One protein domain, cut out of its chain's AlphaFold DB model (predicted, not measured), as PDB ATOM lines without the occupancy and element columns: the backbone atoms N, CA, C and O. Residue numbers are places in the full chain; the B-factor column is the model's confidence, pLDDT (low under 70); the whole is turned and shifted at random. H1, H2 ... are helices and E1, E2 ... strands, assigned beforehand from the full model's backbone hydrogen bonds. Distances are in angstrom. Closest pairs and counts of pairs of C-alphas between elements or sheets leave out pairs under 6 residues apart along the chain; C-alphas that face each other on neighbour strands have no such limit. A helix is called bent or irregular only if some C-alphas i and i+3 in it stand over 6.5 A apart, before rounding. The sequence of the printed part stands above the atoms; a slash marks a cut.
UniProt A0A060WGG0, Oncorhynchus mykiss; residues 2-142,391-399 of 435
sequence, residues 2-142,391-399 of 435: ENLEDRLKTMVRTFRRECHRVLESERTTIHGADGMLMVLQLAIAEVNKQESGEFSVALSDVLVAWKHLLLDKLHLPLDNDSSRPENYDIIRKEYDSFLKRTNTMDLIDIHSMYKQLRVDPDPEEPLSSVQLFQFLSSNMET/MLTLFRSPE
ATOM      1  N   GLU A   2     226.647 210.174  83.348       59.47
ATOM      2  CA  GLU A   2     227.024 208.826  82.862       59.47
ATOM      3  C   GLU A   2     226.932 207.727  83.943       59.47
ATOM      4  O   GLU A   2     226.218 206.749  83.768       59.47
ATOM      5  N   ASN A   3     227.486 207.956  85.140       78.88
ATOM      6  CA  ASN A   3     227.439 206.980  86.245       78.88
ATOM      7  C   ASN A   3     226.006 206.642  86.736       78.88
ATOM      8  O   ASN A   3     225.739 205.521  87.154       78.88
ATOM      9  N   LEU A   4     225.051 207.581  86.690       85.00
ATOM     10  CA  LEU A   4     223.674 207.304  87.134       85.00
ATOM     11  C   LEU A   4     222.898 206.495  86.093       85.00
ATOM     12  O   LEU A   4     222.180 205.560  86.442       85.00
ATOM     13  N   GLU A   5     223.034 206.877  84.825       86.31
ATOM     14  CA  GLU A   5     222.402 206.176  83.713       86.31
ATOM     15  C   GLU A   5     222.898 204.727  83.635       86.31
ATOM     16  O   GLU A   5     222.096 203.803  83.496       86.31
ATOM     17  N   ASP A   6     224.201 204.511  83.824       87.50
ATOM     18  CA  ASP A   6     224.784 203.172  83.853       87.50
ATOM     19  C   ASP A   6     224.287 202.351  85.047       87.50
ATOM     20  O   ASP A   6     223.883 201.202  84.864       87.50
ATOM     21  N   ARG A   7     224.178 202.944  86.246       89.62
ATOM     22  CA  ARG A   7     223.579 202.270  87.415       89.62
ATOM     23  C   ARG A   7     222.115 201.879  87.181       89.62
ATOM     24  O   ARG A   7     221.715 200.772  87.547       89.62
ATOM     25  N   LEU A   8     221.316 202.751  86.560       92.12
ATOM     26  CA  LEU A   8     219.926 202.455  86.185       92.12
ATOM     27  C   LEU A   8     219.850 201.311  85.165       92.12
ATOM     28  O   LEU A   8     219.066 200.375  85.339       92.12
ATOM     29  N   LYS A   9     220.710 201.333  84.139       92.06
ATOM     30  CA  LYS A   9     220.819 200.245  83.159       92.06
ATOM     31  C   LYS A   9     221.225 198.935  83.829       92.06
ATOM     32  O   LYS A   9     220.616 197.906  83.549       92.06
ATOM     33  N   THR A  10     222.201 198.944  84.733       89.81
ATOM     34  CA  THR A  10     222.637 197.754  85.484       89.81
ATOM     35  C   THR A  10     221.506 197.176  86.334       89.81
ATOM     36  O   THR A  10     221.302 195.957  86.341       89.81
ATOM     37  N   MET A  11     220.723 198.036  86.992       92.06
ATOM     38  CA  MET A  11     219.538 197.640  87.755       92.06
ATOM     39  C   MET A  11     218.522 196.902  86.871       92.06
ATOM     40  O   MET A  11     218.132 195.777  87.191       92.06
ATOM     41  N   VAL A  12     218.147 197.487  85.728       93.12
ATOM     42  CA  VAL A  12     217.173 196.881  84.806       93.12
ATOM     43  C   VAL A  12     217.724 195.616  84.140       93.12
ATOM     44  O   VAL A  12     217.021 194.610  84.085       93.12
ATOM     45  N   ARG A  13     218.994 195.593  83.713       90.38
ATOM     46  CA  ARG A  13     219.632 194.386  83.148       90.38
ATOM     47  C   ARG A  13     219.624 193.222  84.139       90.38
ATOM     48  O   ARG A  13     219.317 192.092  83.764       90.38
ATOM     49  N   THR A  14     219.936 193.494  85.405       89.00
ATOM     50  CA  THR A  14     219.921 192.475  86.466       89.00
ATOM     51  C   THR A  14     218.504 191.975  86.716       89.00
ATOM     52  O   THR A  14     218.290 190.767  86.798       89.00
ATOM     53  N   PHE A  15     217.525 192.883  86.752       90.81
ATOM     54  CA  PHE A  15     216.116 192.510  86.800       90.81
ATOM     55  C   PHE A  15     215.738 191.607  85.621       90.81
ATOM     56  O   PHE A  15     215.209 190.526  85.844       90.81
ATOM     57  N   ARG A  16     216.075 191.963  84.376       90.56
ATOM     58  CA  ARG A  16     215.752 191.141  83.198       90.56
ATOM     59  C   ARG A  16     216.377 189.748  83.250       90.56
ATOM     60  O   ARG A  16     215.720 188.789  82.855       90.56
ATOM     61  N   ARG A  17     217.592 189.618  83.788       87.12
ATOM     62  CA  ARG A  17     218.259 188.319  83.966       87.12
ATOM     63  C   ARG A  17     217.571 187.441  85.017       87.12
ATOM     64  O   ARG A  17     217.391 186.248  84.796       87.12
ATOM     65  N   GLU A  18     217.154 188.027  86.137       86.69
ATOM     66  CA  GLU A  18     216.728 187.283  87.333       86.69
ATOM     67  C   GLU A  18     215.207 187.292  87.583       86.69
ATOM     68  O   GLU A  18     214.721 186.569  88.454       86.69
ATOM     69  N   CYS A  19     214.426 188.078  86.832       84.81
ATOM     70  CA  CYS A  19     212.993 188.291  87.086       84.81
ATOM     71  C   CYS A  19     212.160 187.005  87.053       84.81
ATOM     72  O   CYS A  19     211.174 186.907  87.777       84.81
ATOM     73  N   HIS A  20     212.585 185.989  86.300       83.38
ATOM     74  CA  HIS A  20     211.943 184.672  86.235       83.38
ATOM     75  C   HIS A  20     211.864 183.951  87.599       83.38
ATOM     76  O   HIS A  20     211.107 182.995  87.752       83.38
ATOM     77  N   ARG A  21     212.644 184.387  88.597       83.94
ATOM     78  CA  ARG A  21     212.624 183.846  89.967       83.94
ATOM     79  C   ARG A  21     211.462 184.376  90.809       83.94
ATOM     80  O   ARG A  21     211.167 183.804  91.853       83.94
ATOM     81  N   VAL A  22     210.854 185.482  90.388       82.81
ATOM     82  CA  VAL A  22     209.936 186.294  91.204       82.81
ATOM     83  C   VAL A  22     208.689 186.750  90.447       82.81
ATOM     84  O   VAL A  22     207.688 187.072  91.078       82.81
ATOM     85  N   LEU A  23     208.718 186.750  89.114       83.31
ATOM     86  CA  LEU A  23     207.581 187.057  88.254       83.31
ATOM     87  C   LEU A  23     207.172 185.838  87.435       83.31
ATOM     88  O   LEU A  23     208.007 185.087  86.940       83.31
ATOM     89  N   GLU A  24     205.865 185.708  87.222       78.81
ATOM     90  CA  GLU A  24     205.284 184.678  86.355       78.81
ATOM     91  C   GLU A  24     205.442 185.010  84.860       78.81
ATOM     92  O   GLU A  24     205.384 184.120  84.015       78.81
ATOM     93  N   SER A  25     205.633 186.293  84.522       82.44
ATOM     94  CA  SER A  25     205.664 186.794  83.145       82.44
ATOM     95  C   SER A  25     206.996 187.459  82.805       82.44
ATOM     96  O   SER A  25     207.329 188.531  83.318       82.44
ATOM     97  N   GLU A  26     207.715 186.884  81.839       80.81
ATOM     98  CA  GLU A  26     208.906 187.494  81.223       80.81
ATOM     99  C   GLU A  26     208.556 188.698  80.321       80.81
ATOM    100  O   GLU A  26     209.431 189.464  79.926       80.81
ATOM    101  N   ARG A  27     207.266 188.886  80.002       87.94
ATOM    102  CA  ARG A  27     206.738 189.959  79.139       87.94
ATOM    103  C   ARG A  27     206.354 191.226  79.902       87.94
ATOM    104  O   ARG A  27     205.704 192.106  79.355       87.94
ATOM    105  N   THR A  28     206.694 191.304  81.181       92.62
ATOM    106  CA  THR A  28     206.409 192.469  82.023       92.62
ATOM    107  C   THR A  28     207.108 193.716  81.473       92.62
ATOM    108  O   THR A  28     208.316 193.680  81.231       92.62
ATOM    109  N   THR A  29     206.372 194.811  81.270       95.69
ATOM    110  CA  THR A  29     206.927 196.095  80.798       95.69
ATOM    111  C   THR A  29     207.066 197.108  81.933       95.69
ATOM    112  O   THR A  29     206.463 196.953  82.997       95.69
ATOM    113  N   ILE A  30     207.948 198.092  81.756       97.25
ATOM    114  CA  ILE A  30     208.366 199.006  82.823       97.25
ATOM    115  C   ILE A  30     207.760 200.385  82.579       97.25
ATOM    116  O   ILE A  30     207.922 200.965  81.509       97.25
ATOM    117  N   HIS A  31     207.109 200.945  83.592       97.00
ATOM    118  CA  HIS A  31     206.769 202.355  83.615       97.00
ATOM    119  C   HIS A  31     207.964 203.168  84.110       97.00
ATOM    120  O   HIS A  31     208.350 203.088  85.277       97.00
ATOM    121  N   GLY A  32     208.507 203.995  83.215       95.12
ATOM    122  CA  GLY A  32     209.385 205.100  83.587       95.12
ATOM    123  C   GLY A  32     208.648 206.174  84.388       95.12
ATOM    124  O   GLY A  32     207.431 206.112  84.571       95.12
ATOM    125  N   ALA A  33     209.372 207.202  84.828       94.69
ATOM    126  CA  ALA A  33     208.844 208.244  85.714       94.69
ATOM    127  C   ALA A  33     207.540 208.900  85.209       94.69
ATOM    128  O   ALA A  33     206.588 209.064  85.974       94.69
ATOM    129  N   ASP A  34     207.472 209.223  83.915       93.19
ATOM    130  CA  ASP A  34     206.285 209.823  83.298       93.19
ATOM    131  C   ASP A  34     205.088 208.858  83.320       93.19
ATOM    132  O   ASP A  34     203.974 209.249  83.673       93.19
ATOM    133  N   GLY A  35     205.325 207.580  83.002       94.50
ATOM    134  CA  GLY A  35     204.304 206.534  83.055       94.50
ATOM    135  C   GLY A  35     203.783 206.314  84.474       94.50
ATOM    136  O   GLY A  35     202.574 206.283  84.682       94.50
ATOM    137  N   MET A  36     204.679 206.260  85.464       97.19
ATOM    138  CA  MET A  36     204.314 206.145  86.881       97.19
ATOM    139  C   MET A  36     203.391 207.289  87.320       97.19
ATOM    140  O   MET A  36     202.379 207.059  87.982       97.19
ATOM    141  N   LEU A  37     203.704 208.526  86.923       95.62
ATOM    142  CA  LEU A  37     202.890 209.693  87.257       95.62
ATOM    143  C   LEU A  37     201.498 209.635  86.603       95.62
ATOM    144  O   LEU A  37     200.503 209.984  87.241       95.62
ATOM    145  N   MET A  38     201.408 209.163  85.356       94.94
ATOM    146  CA  MET A  38     200.128 208.962  84.664       94.94
ATOM    147  C   MET A  38     199.284 207.864  85.326       94.94
ATOM    148  O   MET A  38     198.085 208.062  85.532       94.94
ATOM    149  N   VAL A  39     199.893 206.739  85.720       96.88
ATOM    150  CA  VAL A  39     199.201 205.672  86.468       96.88
ATOM    151  C   VAL A  39     198.685 206.205  87.803       96.88
ATOM    152  O   VAL A  39     197.531 205.962  88.154       96.88
ATOM    153  N   LEU A  40     199.489 206.994  88.523       97.25
ATOM    154  CA  LEU A  40     199.062 207.618  89.774       97.25
ATOM    155  C   LEU A  40     197.865 208.555  89.568       97.25
ATOM    156  O   LEU A  40     196.913 208.500  90.344       97.25
ATOM    157  N   GLN A  41     197.863 209.369  88.508       95.69
ATOM    158  CA  GLN A  41     196.714 210.215  88.174       95.69
ATOM    159  C   GLN A  41     195.439 209.379  87.959       95.69
ATOM    160  O   GLN A  41     194.374 209.748  88.456       95.69
ATOM    161  N   LEU A  42     195.538 208.246  87.253       95.62
ATOM    162  CA  LEU A  42     194.407 207.340  87.036       95.62
ATOM    163  C   LEU A  42     193.937 206.670  88.333       95.62
ATOM    164  O   LEU A  42     192.729 206.562  88.548       95.62
ATOM    165  N   ALA A  43     194.863 206.267  89.206       96.69
ATOM    166  CA  ALA A  43     194.541 205.669  90.499       96.69
ATOM    167  C   ALA A  43     193.775 206.654  91.395       96.69
ATOM    168  O   ALA A  43     192.713 206.315  91.915       96.69
ATOM    169  N   ILE A  44     194.246 207.904  91.502       95.12
ATOM    170  CA  ILE A  44     193.543 208.949  92.262       95.12
ATOM    171  C   ILE A  44     192.152 209.203  91.666       95.12
ATOM    172  O   ILE A  44     191.178 209.342  92.402       95.12
ATOM    173  N   ALA A  45     192.026 209.216  90.336       93.69
ATOM    174  CA  ALA A  45     190.744 209.438  89.670       93.69
ATOM    175  C   ALA A  45     189.730 208.315  89.931       93.69
ATOM    176  O   ALA A  45     188.543 208.591  90.120       93.69
ATOM    177  N   GLU A  46     190.172 207.055  89.940       93.12
ATOM    178  CA  GLU A  46     189.294 205.920  90.240       93.12
ATOM    179  C   GLU A  46     188.884 205.920  91.720       93.12
ATOM    180  O   GLU A  46     187.707 205.704  92.001       93.12
ATOM    181  N   VAL A  47     189.785 206.266  92.649       92.75
ATOM    182  CA  VAL A  47     189.436 206.436  94.073       92.75
ATOM    183  C   VAL A  47     188.445 207.584  94.267       92.75
ATOM    184  O   VAL A  47     187.409 207.397  94.902       92.75
ATOM    185  N   ASN A  48     188.676 208.746  93.652       91.56
ATOM    186  CA  ASN A  48     187.741 209.875  93.723       91.56
ATOM    187  C   ASN A  48     186.355 209.502  93.193       91.56
ATOM    188  O   ASN A  48     185.342 209.904  93.768       91.56
ATOM    189  N   LYS A  49     186.291 208.687  92.138       89.94
ATOM    190  CA  LYS A  49     185.025 208.186  91.606       89.94
ATOM    191  C   LYS A  49     184.316 207.249  92.584       89.94
ATOM    192  O   LYS A  49     183.092 207.294  92.651       89.94
ATOM    193  N   GLN A  50     185.045 206.409  93.315       88.31
ATOM    194  CA  GLN A  50     184.465 205.519  94.327       88.31
ATOM    195  C   GLN A  50     183.921 206.307  95.528       88.31
ATOM    196  O   GLN A  50     182.816 206.028  95.982       88.31
ATOM    197  N   GLU A  51     184.653 207.325  95.984       86.44
ATOM    198  CA  GLU A  51     184.322 208.100  97.188       86.44
ATOM    199  C   GLU A  51     183.288 209.210  96.944       86.44
ATOM    200  O   GLU A  51     182.412 209.462  97.768       86.44
ATOM    201  N   SER A  52     183.387 209.905  95.808       83.75
ATOM    202  CA  SER A  52     182.602 211.116  95.516       83.75
ATOM    203  C   SER A  52     181.745 211.023  94.253       83.75
ATOM    204  O   SER A  52     181.003 211.954  93.944       83.75
ATOM    205  N   GLY A  53     181.850 209.928  93.495       83.50
ATOM    206  CA  GLY A  53     181.209 209.777  92.185       83.50
ATOM    207  C   GLY A  53     181.929 210.508  91.043       83.50
ATOM    208  O   GLY A  53     181.674 210.210  89.874       83.50
ATOM    209  N   GLU A  54     182.862 211.415  91.346       84.81
ATOM    210  CA  GLU A  54     183.574 212.225  90.357       84.81
ATOM    211  C   GLU A  54     184.908 211.593  89.937       84.81
ATOM    212  O   GLU A  54     185.827 211.425  90.731       84.81
ATOM    213  N   PHE A  55     185.069 211.325  88.641       85.88
ATOM    214  CA  PHE A  55     186.353 210.900  88.068       85.88
ATOM    215  C   PHE A  55     187.155 212.133  87.622       85.88
ATOM    216  O   PHE A  55     187.327 212.384  86.427       85.88
ATOM    217  N   SER A  56     187.535 212.995  88.562       86.50
ATOM    218  CA  SER A  56     188.399 214.169  88.339       86.50
ATOM    219  C   SER A  56     189.481 214.231  89.400       86.50
ATOM    220  O   SER A  56     189.281 213.770  90.519       86.50
ATOM    221  N   VAL A  57     190.619 214.827  89.050       87.56
ATOM    222  CA  VAL A  57     191.745 215.001  89.968       87.56
ATOM    223  C   VAL A  57     192.362 216.372  89.740       87.56
ATOM    224  O   VAL A  57     192.597 216.753  88.590       87.56
ATOM    225  N   ALA A  58     192.618 217.116  90.815       89.25
ATOM    226  CA  ALA A  58     193.366 218.360  90.725       89.25
ATOM    227  C   ALA A  58     194.863 218.064  90.555       89.25
ATOM    228  O   ALA A  58     195.403 217.158  91.187       89.25
ATOM    229  N   LEU A  59     195.558 218.858  89.734       89.19
ATOM    230  CA  LEU A  59     197.003 218.702  89.532       89.19
ATOM    231  C   LEU A  59     197.779 218.786  90.858       89.19
ATOM    232  O   LEU A  59     198.728 218.032  91.052       89.19
ATOM    233  N   SER A  60     197.359 219.660  91.777       89.06
ATOM    234  CA  SER A  60     197.936 219.771  93.124       89.06
ATOM    235  C   SER A  60     197.930 218.435  93.862       89.06
ATOM    236  O   SER A  60     198.955 218.036  94.409       89.06
ATOM    237  N   ASP A  61     196.806 217.724  93.819       91.12
ATOM    238  CA  ASP A  61     196.609 216.476  94.555       91.12
ATOM    239  C   ASP A  61     197.493 215.376  93.964       91.12
ATOM    240  O   ASP A  61     198.135 214.637  94.707       91.12
ATOM    241  N   VAL A  62     197.618 215.332  92.629       92.88
ATOM    242  CA  VAL A  62     198.551 214.422  91.942       92.88
ATOM    243  C   VAL A  62     199.991 214.697  92.360       92.88
ATOM    244  O   VAL A  62     200.729 213.759  92.631       92.88
ATOM    245  N   LEU A  63     200.417 215.963  92.424       92.12
ATOM    246  CA  LEU A  63     201.800 216.312  92.764       92.12
ATOM    247  C   LEU A  63     202.135 216.021  94.233       92.12
ATOM    248  O   LEU A  63     203.237 215.545  94.523       92.12
ATOM    249  N   VAL A  64     201.193 216.262  95.148       91.75
ATOM    250  CA  VAL A  64     201.338 215.916  96.570       91.75
ATOM    251  C   VAL A  64     201.395 214.398  96.741       91.75
ATOM    252  O   VAL A  64     202.322 213.887  97.374       91.75
ATOM    253  N   ALA A  65     200.472 213.663  96.111       93.94
ATOM    254  CA  ALA A  65     200.481 212.204  96.113       93.94
ATOM    255  C   ALA A  65     201.737 211.630  95.445       93.94
ATOM    256  O   ALA A  65     202.260 210.632  95.922       93.94
ATOM    257  N   TRP A  66     202.263 212.266  94.391       94.56
ATOM    258  CA  TRP A  66     203.495 211.852  93.716       94.56
ATOM    259  C   TRP A  66     204.697 211.934  94.649       94.56
ATOM    260  O   TRP A  66     205.402 210.944  94.820       94.56
ATOM    261  N   LYS A  67     204.912 213.089  95.296       92.62
ATOM    262  CA  LYS A  67     206.003 213.248  96.270       92.62
ATOM    263  C   LYS A  67     205.879 212.206  97.386       92.62
ATOM    264  O   LYS A  67     206.872 211.570  97.730       92.62
ATOM    265  N   HIS A  68     204.671 212.017  97.913       93.69
ATOM    266  CA  HIS A  68     204.419 211.066  98.992       93.69
ATOM    267  C   HIS A  68     204.652 209.610  98.554       93.69
ATOM    268  O   HIS A  68     205.348 208.887  99.256       93.69
ATOM    269  N   LEU A  69     204.166 209.208  97.370       95.50
ATOM    270  CA  LEU A  69     204.378 207.879  96.785       95.50
ATOM    271  C   LEU A  69     205.867 207.559  96.641       95.50
ATOM    272  O   LEU A  69     206.300 206.469  97.007       95.50
ATOM    273  N   LEU A  70     206.651 208.506  96.112       95.19
ATOM    274  CA  LEU A  70     208.088 208.319  95.943       95.19
ATOM    275  C   LEU A  70     208.793 208.107  97.286       95.19
ATOM    276  O   LEU A  70     209.592 207.182  97.405       95.19
ATOM    277  N   LEU A  71     208.504 208.946  98.288       93.88
ATOM    278  CA  LEU A  71     209.122 208.841  99.614       93.88
ATOM    279  C   LEU A  71     208.734 207.535 100.315       93.88
ATOM    280  O   LEU A  71     209.609 206.822 100.802       93.88
ATOM    281  N   ASP A  72     207.446 207.195 100.299       94.12
ATOM    282  CA  ASP A  72     206.890 205.995 100.926       94.12
ATOM    283  C   ASP A  72     207.461 204.706 100.308       94.12
ATOM    284  O   ASP A  72     208.070 203.900 101.016       94.12
ATOM    285  N   LYS A  73     207.372 204.541  98.976       95.00
ATOM    286  CA  LYS A  73     207.885 203.336  98.294       95.00
ATOM    287  C   LYS A  73     209.403 203.177  98.402       95.00
ATOM    288  O   LYS A  73     209.897 202.053  98.377       95.00
ATOM    289  N   LEU A  74     210.156 204.278  98.487       94.50
ATOM    290  CA  LEU A  74     211.617 204.244  98.632       94.50
ATOM    291  C   LEU A  74     212.082 204.130 100.090       94.50
ATOM    292  O   LEU A  74     213.292 204.025 100.320       94.50
ATOM    293  N   HIS A  75     211.145 204.136 101.045       93.12
ATOM    294  CA  HIS A  75     211.394 204.168 102.486       93.12
ATOM    295  C   HIS A  75     212.285 205.346 102.911       93.12
ATOM    296  O   HIS A  75     213.188 205.203 103.736       93.12
ATOM    297  N   LEU A  76     212.053 206.514 102.309       92.19
ATOM    298  CA  LEU A  76     212.735 207.758 102.652       92.19
ATOM    299  C   LEU A  76     211.940 208.531 103.716       92.19
ATOM    300  O   LEU A  76     210.716 208.401 103.774       92.19
ATOM    301  N   PRO A  77     212.606 209.351 104.552       86.94
ATOM    302  CA  PRO A  77     211.920 210.159 105.552       86.94
ATOM    303  C   PRO A  77     210.878 211.075 104.907       86.94
ATOM    304  O   PRO A  77     211.172 211.770 103.932       86.94
ATOM    305  N   LEU A  78     209.668 211.093 105.463       80.56
ATOM    306  CA  LEU A  78     208.678 212.104 105.123       80.56
ATOM    307  C   LEU A  78     209.012 213.391 105.877       80.56
ATOM    308  O   LEU A  78     209.284 213.350 107.077       80.56
ATOM    309  N   ASP A  79     208.970 214.530 105.188       72.69
ATOM    310  CA  ASP A  79     209.084 215.829 105.851       72.69
ATOM    311  C   ASP A  79     207.947 215.956 106.878       72.69
ATOM    312  O   ASP A  79     206.787 215.690 106.539       72.69
ATOM    313  N   ASN A  80     208.259 216.397 108.103       55.25
ATOM    314  CA  ASN A  80     207.282 216.545 109.194       55.25
ATOM    315  C   ASN A  80     206.088 217.456 108.828       55.25
ATOM    316  O   ASN A  80     205.004 217.289 109.381       55.25
ATOM    317  N   ASP A  81     206.269 218.368 107.869       56.44
ATOM    318  CA  ASP A  81     205.233 219.293 107.383       56.44
ATOM    319  C   ASP A  81     204.434 218.752 106.181       56.44
ATOM    320  O   ASP A  81     203.478 219.383 105.725       56.44
ATOM    321  N   SER A  82     204.800 217.587 105.633       60.97
ATOM    322  CA  SER A  82     204.058 216.978 104.528       60.97
ATOM    323  C   SER A  82     202.848 216.210 105.062       60.97
ATOM    324  O   SER A  82     202.936 215.059 105.486       60.97
ATOM    325  N   SER A  83     201.681 216.855 105.042       66.88
ATOM    326  CA  SER A  83     200.428 216.183 105.378       66.88
ATOM    327  C   SER A  83     200.213 215.013 104.419       66.88
ATOM    328  O   SER A  83     200.161 215.204 103.199       66.88
ATOM    329  N   ARG A  84     200.089 213.804 104.971       81.62
ATOM    330  CA  ARG A  84     199.727 212.597 104.222       81.62
ATOM    331  C   ARG A  84     198.494 212.873 103.343       81.62
ATOM    332  O   ARG A  84     197.520 213.415 103.871       81.62
ATOM    333  N   PRO A  85     198.509 212.519 102.043       84.75
ATOM    334  CA  PRO A  85     197.358 212.737 101.174       84.75
ATOM    335  C   PRO A  85     196.098 212.048 101.719       84.75
ATOM    336  O   PRO A  85     196.172 210.931 102.243       84.75
ATOM    337  N   GLU A  86     194.939 212.693 101.564       83.31
ATOM    338  CA  GLU A  86     193.641 212.067 101.853       83.31
ATOM    339  C   GLU A  86     193.514 210.761 101.041       83.31
ATOM    340  O   GLU A  86     193.889 210.707  99.870       83.31
ATOM    341  N   ASN A  87     193.014 209.690 101.665       88.75
ATOM    342  CA  ASN A  87     192.822 208.369 101.046       88.75
ATOM    343  C   ASN A  87     194.088 207.711 100.458       88.75
ATOM    344  O   ASN A  87     193.970 206.791  99.643       88.75
ATOM    345  N   TYR A  88     195.290 208.125 100.882       92.81
ATOM    346  CA  TYR A  88     196.549 207.626 100.316       92.81
ATOM    347  C   TYR A  88     196.652 206.092 100.279       92.81
ATOM    348  O   TYR A  88     197.057 205.548  99.259       92.81
ATOM    349  N   ASP A  89     196.232 205.380 101.328       94.50
ATOM    350  CA  ASP A  89     196.304 203.907 101.355       94.50
ATOM    351  C   ASP A  89     195.453 203.249 100.266       94.50
ATOM    352  O   ASP A  89     195.851 202.255  99.655       94.50
ATOM    353  N   ILE A  90     194.285 203.826  99.990       95.38
ATOM    354  CA  ILE A  90     193.374 203.347  98.951       95.38
ATOM    355  C   ILE A  90     193.963 203.670  97.573       95.38
ATOM    356  O   ILE A  90     193.979 202.808  96.697       95.38
ATOM    357  N   ILE A  91     194.523 204.874  97.403       95.88
ATOM    358  CA  ILE A  91     195.213 205.298  96.175       95.88
ATOM    359  C   ILE A  91     196.409 204.386  95.886       95.88
ATOM    360  O   ILE A  91     196.559 203.905  94.764       95.88
ATOM    361  N   ARG A  92     197.239 204.107  96.898       97.00
ATOM    362  CA  ARG A  92     198.398 203.214  96.807       97.00
ATOM    363  C   ARG A  92     197.970 201.812  96.381       97.00
ATOM    364  O   ARG A  92     198.552 201.251  95.456       97.00
ATOM    365  N   LYS A  93     196.913 201.282  97.002       97.69
ATOM    366  CA  LYS A  93     196.350 199.973  96.661       97.69
ATOM    367  C   LYS A  93     195.814 199.920  95.229       97.69
ATOM    368  O   LYS A  93     196.051 198.925  94.547       97.69
ATOM    369  N   GLU A  94     195.101 200.948  94.764       97.31
ATOM    370  CA  GLU A  94     194.607 201.000  93.380       97.31
ATOM    371  C   GLU A  94     195.764 201.121  92.380       97.31
ATOM    372  O   GLU A  94     195.759 200.424  91.371       97.31
ATOM    373  N   TYR A  95     196.790 201.922  92.684       98.12
ATOM    374  CA  TYR A  95     198.006 202.024  91.873       98.12
ATOM    375  C   TYR A  95     198.692 200.655  91.709       98.12
ATOM    376  O   TYR A  95     198.934 200.220  90.585       98.12
ATOM    377  N   ASP A  96     198.933 199.927  92.805       97.88
ATOM    378  CA  ASP A  96     199.555 198.593  92.741       97.88
ATOM    379  C   ASP A  96     198.650 197.570  92.033       97.88
ATOM    380  O   ASP A  96     199.118 196.715  91.275       97.88
ATOM    381  N   SER A  97     197.334 197.672  92.238       96.88
ATOM    382  CA  SER A  97     196.351 196.822  91.558       96.88
ATOM    383  C   SER A  97     196.321 197.081  90.052       96.88
ATOM    384  O   SER A  97     196.177 196.131  89.276       96.88
ATOM    385  N   PHE A  98     196.482 198.341  89.634       96.38
ATOM    386  CA  PHE A  98     196.617 198.717  88.233       96.38
ATOM    387  C   PHE A  98     197.852 198.050  87.634       96.38
ATOM    388  O   PHE A  98     197.690 197.260  86.706       96.38
ATOM    389  N   LEU A  99     199.036 198.267  88.226       96.94
ATOM    390  CA  LEU A  99     200.302 197.693  87.755       96.94
ATOM    391  C   LEU A  99     200.227 196.169  87.589       96.94
ATOM    392  O   LEU A  99     200.593 195.619  86.547       96.94
ATOM    393  N   LYS A 100     199.674 195.480  88.596       95.12
ATOM    394  CA  LYS A 100     199.496 194.024  88.573       95.12
ATOM    395  C   LYS A 100     198.564 193.572  87.447       95.12
ATOM    396  O   LYS A 100     198.869 192.605  86.749       95.12
ATOM    397  N   ARG A 101     197.421 194.241  87.266       93.56
ATOM    398  CA  ARG A 101     196.434 193.890  86.230       93.56
ATOM    399  C   ARG A 101     196.982 194.119  84.822       93.56
ATOM    400  O   ARG A 101     196.689 193.317  83.936       93.56
ATOM    401  N   THR A 102     197.786 195.163  84.627       93.94
ATOM    402  CA  THR A 102     198.377 195.509  83.327       93.94
ATOM    403  C   THR A 102     199.690 194.788  83.026       93.94
ATOM    404  O   THR A 102     200.257 194.978  81.951       93.94
ATOM    405  N   ASN A 103     200.156 193.912  83.928       95.00
ATOM    406  CA  ASN A 103     201.440 193.213  83.809       95.00
ATOM    407  C   ASN A 103     202.611 194.196  83.609       95.00
ATOM    408  O   ASN A 103     203.466 194.009  82.744       95.00
ATOM    409  N   THR A 104     202.614 195.275  84.387       96.44
ATOM    410  CA  THR A 104     203.623 196.340  84.341       96.44
ATOM    411  C   THR A 104     204.271 196.521  85.708       96.44
ATOM    412  O   THR A 104     203.658 196.215  86.728       96.44
ATOM    413  N   MET A 105     205.481 197.068  85.747       95.81
ATOM    414  CA  MET A 105     206.178 197.419  86.990       95.81
ATOM    415  C   MET A 105     206.705 198.839  86.943       95.81
ATOM    416  O   MET A 105     206.967 199.360  85.863       95.81
ATOM    417  N   ASP A 106     206.895 199.454  88.104       97.00
ATOM    418  CA  ASP A 106     207.584 200.734  88.178       97.00
ATOM    419  C   ASP A 106     209.063 200.596  88.556       97.00
ATOM    420  O   ASP A 106     209.536 199.548  89.003       97.00
ATOM    421  N   LEU A 107     209.811 201.683  88.357       96.50
ATOM    422  CA  LEU A 107     211.248 201.718  88.626       96.50
ATOM    423  C   LEU A 107     211.597 201.493  90.105       96.50
ATOM    424  O   LEU A 107     212.707 201.049  90.398       96.50
ATOM    425  N   ILE A 108     210.679 201.772  91.038       96.31
ATOM    426  CA  ILE A 108     210.921 201.589  92.474       96.31
ATOM    427  C   ILE A 108     210.759 200.118  92.859       96.31
ATOM    428  O   ILE A 108     211.576 199.589  93.611       96.31
ATOM    429  N   ASP A 109     209.764 199.429  92.305       95.06
ATOM    430  CA  ASP A 109     209.597 197.991  92.508       95.06
ATOM    431  C   ASP A 109     210.798 197.229  91.944       95.06
ATOM    432  O   ASP A 109     211.340 196.346  92.608       95.06
ATOM    433  N   ILE A 110     211.295 197.631  90.770       94.38
ATOM    434  CA  ILE A 110     212.513 197.062  90.178       94.38
ATOM    435  C   ILE A 110     213.732 197.326  91.061       94.38
ATOM    436  O   ILE A 110     214.544 196.425  91.263       94.38
ATOM    437  N   HIS A 111     213.862 198.528  91.622       93.44
ATOM    438  CA  HIS A 111     214.929 198.856  92.567       93.44
ATOM    439  C   HIS A 111     214.878 197.999  93.834       93.44
ATOM    440  O   HIS A 111     215.907 197.488  94.284       93.44
ATOM    441  N   SER A 112     213.680 197.787  94.378       91.00
ATOM    442  CA  SER A 112     213.457 196.913  95.530       91.00
ATOM    443  C   SER A 112     213.821 195.459  95.206       91.00
ATOM    444  O   SER A 112     214.558 194.815  95.954       91.00
ATOM    445  N   MET A 113     213.395 194.961  94.043       89.31
ATOM    446  CA  MET A 113     213.718 193.613  93.573       89.31
ATOM    447  C   MET A 113     215.201 193.440  93.275       89.31
ATOM    448  O   MET A 113     215.761 192.400  93.594       89.31
ATOM    449  N   TYR A 114     215.867 194.445  92.708       85.50
ATOM    450  CA  TYR A 114     217.300 194.407  92.428       85.50
ATOM    451  C   TYR A 114     218.115 194.096  93.692       85.50
ATOM    452  O   TYR A 114     219.026 193.271  93.644       85.50
ATOM    453  N   LYS A 115     217.731 194.667  94.843       78.88
ATOM    454  CA  LYS A 115     218.356 194.357  96.141       78.88
ATOM    455  C   LYS A 115     218.173 192.893  96.561       78.88
ATOM    456  O   LYS A 115     219.046 192.353  97.226       78.88
ATOM    457  N   GLN A 116     217.060 192.262  96.182       81.56
ATOM    458  CA  GLN A 116     216.752 190.862  96.506       81.56
ATOM    459  C   GLN A 116     217.370 189.869  95.509       81.56
ATOM    460  O   GLN A 116     217.726 188.753  95.878       81.56
ATOM    461  N   LEU A 117     217.462 190.257  94.234       80.56
ATOM    462  CA  LEU A 117     217.861 189.389  93.125       80.56
ATOM    463  C   LEU A 117     219.373 189.358  92.882       80.56
ATOM    464  O   LEU A 117     219.852 188.448  92.207       80.56
ATOM    465  N   ARG A 118     220.133 190.329  93.400       74.31
ATOM    466  CA  ARG A 118     221.591 190.385  93.250       74.31
ATOM    467  C   ARG A 118     222.243 189.183  93.951       74.31
ATOM    468  O   ARG A 118     222.212 189.085  95.172       74.31
ATOM    469  N   VAL A 119     222.799 188.263  93.156       64.56
ATOM    470  CA  VAL A 119     223.414 187.006  93.629       64.56
ATOM    471  C   VAL A 119     224.865 187.204  94.082       64.56
ATOM    472  O   VAL A 119     225.263 186.589  95.064       64.56
ATOM    473  N   ASP A 120     225.616 188.099  93.428       59.34
ATOM    474  CA  ASP A 120     227.001 188.435  93.783       59.34
ATOM    475  C   ASP A 120     227.146 189.925  94.145       59.34
ATOM    476  O   ASP A 120     226.562 190.794  93.476       59.34
ATOM    477  N   PRO A 121     227.944 190.270  95.172       55.84
ATOM    478  CA  PRO A 121     228.347 191.643  95.424       55.84
ATOM    479  C   PRO A 121     229.333 192.084  94.329       55.84
ATOM    480  O   PRO A 121     230.542 192.065  94.519       55.84
ATOM    481  N   ASP A 122     228.810 192.476  93.162       55.19
ATOM    482  CA  ASP A 122     229.558 193.227  92.137       55.19
ATOM    483  C   ASP A 122     230.319 194.400  92.812       55.19
ATOM    484  O   ASP A 122     229.787 194.978  93.766       55.19
ATOM    485  N   PRO A 123     231.520 194.811  92.383       55.53
ATOM    486  CA  PRO A 123     232.213 195.952  92.989       55.53
ATOM    487  C   PRO A 123     231.489 197.299  92.799       55.53
ATOM    488  O   PRO A 123     231.825 198.265  93.482       55.53
ATOM    489  N   GLU A 124     230.494 197.391  91.908       62.97
ATOM    490  CA  GLU A 124     229.702 198.611  91.740       62.97
ATOM    491  C   GLU A 124     228.664 198.795  92.858       62.97
ATOM    492  O   GLU A 124     227.801 197.944  93.132       62.97
ATOM    493  N   GLU A 125     228.748 199.962  93.498       66.19
ATOM    494  CA  GLU A 125     227.821 200.390  94.536       66.19
ATOM    495  C   GLU A 125     226.396 200.479  93.961       66.19
ATOM    496  O   GLU A 125     226.176 201.156  92.948       66.19
ATOM    497  N   PRO A 126     225.412 199.800  94.578       73.25
ATOM    498  CA  PRO A 126     224.043 199.803  94.086       73.25
ATOM    499  C   PRO A 126     223.483 201.228  94.030       73.25
ATOM    500  O   PRO A 126     223.809 202.080  94.859       73.25
ATOM    501  N   LEU A 127     222.586 201.476  93.074       86.38
ATOM    502  CA  LEU A 127     221.813 202.715  93.022       86.38
ATOM    503  C   LEU A 127     221.124 202.950  94.377       86.38
ATOM    504  O   LEU A 127     220.373 202.091  94.845       86.38
ATOM    505  N   SER A 128     221.368 204.089  95.024       90.50
ATOM    506  CA  SER A 128     220.753 204.375  96.325       90.50
ATOM    507  C   SER A 128     219.298 204.831  96.166       90.50
ATOM    508  O   SER A 128     218.917 205.401  95.141       90.50
ATOM    509  N   SER A 129     218.469 204.626  97.199       92.69
ATOM    510  CA  SER A 129     217.078 205.112  97.200       92.69
ATOM    511  C   SER A 129     217.003 206.634  96.991       92.69
ATOM    512  O   SER A 129     216.106 207.124  96.313       92.69
ATOM    513  N   VAL A 130     217.977 207.384  97.520       91.75
ATOM    514  CA  VAL A 130     218.062 208.847  97.370       91.75
ATOM    515  C   VAL A 130     218.383 209.243  95.927       91.75
ATOM    516  O   VAL A 130     217.759 210.156  95.395       91.75
ATOM    517  N   GLN A 131     219.307 208.537  95.266       92.31
ATOM    518  CA  GLN A 131     219.638 208.786  93.857       92.31
ATOM    519  C   GLN A 131     218.436 208.521  92.943       92.31
ATOM    520  O   GLN A 131     218.136 209.326  92.061       92.31
ATOM    521  N   LEU A 132     217.705 207.425  93.185       94.00
ATOM    522  CA  LEU A 132     216.488 207.118  92.434       94.00
ATOM    523  C   LEU A 132     215.386 208.159  92.690       94.00
ATOM    524  O   LEU A 132     214.747 208.618  91.747       94.00
ATOM    525  N   PHE A 133     215.207 208.606  93.937       93.88
ATOM    526  CA  PHE A 133     214.284 209.696  94.265       93.88
ATOM    527  C   PHE A 133     214.614 210.993  93.511       93.88
ATOM    528  O   PHE A 133     213.711 211.629  92.964       93.88
ATOM    529  N   GLN A 134     215.893 211.383  93.457       91.88
ATOM    530  CA  GLN A 134     216.347 212.582  92.742       91.88
ATOM    531  C   GLN A 134     216.067 212.492  91.238       91.88
ATOM    532  O   GLN A 134     215.573 213.459  90.653       91.88
ATOM    533  N   PHE A 135     216.323 211.322  90.640       93.00
ATOM    534  CA  PHE A 135     215.991 211.035  89.245       93.00
ATOM    535  C   PHE A 135     214.483 211.173  88.988       93.00
ATOM    536  O   PHE A 135     214.079 211.985  88.159       93.00
ATOM    537  N   LEU A 136     213.645 210.460  89.749       93.19
ATOM    538  CA  LEU A 136     212.185 210.442  89.574       93.19
ATOM    539  C   LEU A 136     211.519 211.795  89.877       93.19
ATOM    540  O   LEU A 136     210.487 212.137  89.298       93.19
ATOM    541  N   SER A 137     212.094 212.584  90.784       87.25
ATOM    542  CA  SER A 137     211.550 213.894  91.162       87.25
ATOM    543  C   SER A 137     211.834 214.993  90.138       87.25
ATOM    544  O   SER A 137     211.233 216.060  90.249       87.25
ATOM    545  N   SER A 138     212.696 214.742  89.143       76.81
ATOM    546  CA  SER A 138     213.239 215.760  88.229       76.81
ATOM    547  C   SER A 138     214.071 216.842  88.933       76.81
ATOM    548  O   SER A 138     214.260 217.923  88.382       76.81
ATOM    549  N   ASN A 139     214.598 216.552  90.129       59.97
ATOM    550  CA  ASN A 139     215.373 217.498  90.946       59.97
ATOM    551  C   ASN A 139     216.869 217.533  90.584       59.97
ATOM    552  O   ASN A 139     217.671 218.097  91.323       59.97
ATOM    553  N   MET A 140     217.266 216.927  89.466       50.00
ATOM    554  CA  MET A 140     218.632 217.049  88.966       50.00
ATOM    555  C   MET A 140     218.809 218.427  88.328       50.00
ATOM    556  O   MET A 140     218.305 218.670  87.226       50.00
ATOM    557  N   GLU A 141     219.538 219.316  89.009       40.31
ATOM    558  CA  GLU A 141     220.107 220.529  88.415       40.31
ATOM    559  C   GLU A 141     220.956 220.126  87.205       40.31
ATOM    560  O   GLU A 141     222.115 219.730  87.303       40.31
ATOM    561  N   THR A 142     220.339 220.154  86.033       37.44
ATOM    562  CA  THR A 142     221.006 219.882  84.768       37.44
ATOM    563  C   THR A 142     221.546 221.216  84.283       37.44
ATOM    564  O   THR A 142     220.817 222.008  83.687       37.44
ATOM    565  N   MET A 391     194.735 211.230  78.643       84.06
ATOM    566  CA  MET A 391     194.577 209.882  79.208       84.06
ATOM    567  C   MET A 391     193.467 209.820  80.271       84.06
ATOM    568  O   MET A 391     192.576 208.974  80.202       84.06
ATOM    569  N   LEU A 392     193.451 210.786  81.194       85.12
ATOM    570  CA  LEU A 392     192.430 210.898  82.234       85.12
ATOM    571  C   LEU A 392     191.005 210.959  81.651       85.12
ATOM    572  O   LEU A 392     190.100 210.270  82.122       85.12
ATOM    573  N   THR A 393     190.795 211.746  80.593       85.12
ATOM    574  CA  THR A 393     189.469 211.892  79.967       85.12
ATOM    575  C   THR A 393     188.998 210.640  79.224       85.12
ATOM    576  O   THR A 393     187.794 210.380  79.204       85.12
ATOM    577  N   LEU A 394     189.912 209.826  78.677       86.44
ATOM    578  CA  LEU A 394     189.566 208.523  78.088       86.44
ATOM    579  C   LEU A 394     189.075 207.553  79.161       86.44
ATOM    580  O   LEU A 394     188.038 206.911  79.000       86.44
ATOM    581  N   PHE A 395     189.785 207.485  80.287       88.56
ATOM    582  CA  PHE A 395     189.417 206.606  81.391       88.56
ATOM    583  C   PHE A 395     188.179 207.095  82.160       88.56
ATOM    584  O   PHE A 395     187.536 206.292  82.841       88.56
ATOM    585  N   ARG A 396     187.750 208.350  81.989       86.69
ATOM    586  CA  ARG A 396     186.497 208.878  82.551       86.69
ATOM    587  C   ARG A 396     185.265 208.278  81.864       86.69
ATOM    588  O   ARG A 396     184.878 208.696  80.770       86.69
ATOM    589  N   SER A 397     184.575 207.369  82.556       76.00
ATOM    590  CA  SER A 397     183.239 206.904  82.143       76.00
ATOM    591  C   SER A 397     182.230 208.069  82.120       76.00
ATOM    592  O   SER A 397     182.351 208.962  82.955       76.00
ATOM    593  N   PRO A 398     181.236 208.077  81.211       65.69
ATOM    594  CA  PRO A 398     180.122 209.020  81.261       65.69
ATOM    595  C   PRO A 398     179.400 208.906  82.603       65.69
ATOM    596  O   PRO A 398     179.171 207.787  83.078       65.69
ATOM    597  N   GLU A 399     179.066 210.048  83.197       54.97
ATOM    598  CA  GLU A 399     178.242 210.114  84.401       54.97
ATOM    599  C   GLU A 399     176.868 209.507  84.089       54.97
ATOM    600  O   GLU A 399     176.272 209.777  83.042       54.97
TER     601      GLU A 399
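Overview. This is residues 2 to 142 and 391 to 399 of the 435 residues of a protein of Oncorhynchus mykiss (UniProt A0A060WGG0). Look for a knot of crossed helices: H2 is crossed by H3 and H4, short H7 also packs on it, and H1 with H5 makes the other end. A tiny pair of strands, E1 and E2, lies near the middle, and H6 packs on H3. The 150 printed residues run H1 E1 H2 H3 H4 E2 H5 H6 H7, mostly helix, with the sheet E1 E2 parallel. The whole is compact, radius of gyration of the C-alphas 16.6 A, spanning 55 by 37 by 26 A.

Along the chain. Find C-alpha 2 at (227.024, 208.826, 82.862); from there H1 runs 29.7 A to residue 21, with a kink of 29 degrees near residue 15, and is irregular, C-alphas 17 and 20 being 7.6 A apart. Next come E1, residues 29 to 31, and H2, residues 33 to 52, 28.2 A. H3 is residues 59 to 73, 20.8 A, and H4 88 to 101, 19.7 A. E2, 104 to 106, leads to H5, 107 to 117, then H6, 129 to 137. H7, 391 to 395, ends at (189.417, 206.606, 81.391).

Arrangement. H1 touches H5 with residues 11 to 19 alone, closest C-alphas Phe 15 and Tyr 114, 6.1 A, at a steep tilt of 64 degrees. In E1 and E2, N 31 and O 105 are 2.8 A apart; E1, H2 H3 H4, E2 is a strand-helix-strand unit, parallel neighbours with helices between. H2 touches H4, closest C-alphas Ala 43 and Tyr 95, 5.2 A, at a steep tilt of 62 degrees, opposite ways. It touches H3, closest C-alphas Gln 41 and Val 62, 5.9 A, and H7, Leu 42 and Leu 392, 6.3 A. H3 touches H6, closest C-alphas Leu 70 and Phe 133, 6.6 A, at a shallow tilt of 16 degrees. In H2, H3, H4, H6 and H7 every O i to N i+4 pair is within hydrogen-bond range; in H1 14 of 16, in H5 6 of 7.

Size, cuts and confidence. The farthest C-alphas, Pro 123 and Glu 399, are 56.5 A apart. Residues 143 to 390 are not printed, and C-alphas 142 and 391 are 28.8 A apart. The links H3 to H4 and H5 to H6 are long. Look for pLDDT under 70 at residues 2, 80 to 83, 119 to 125, 139 to 142 and 398 to 399.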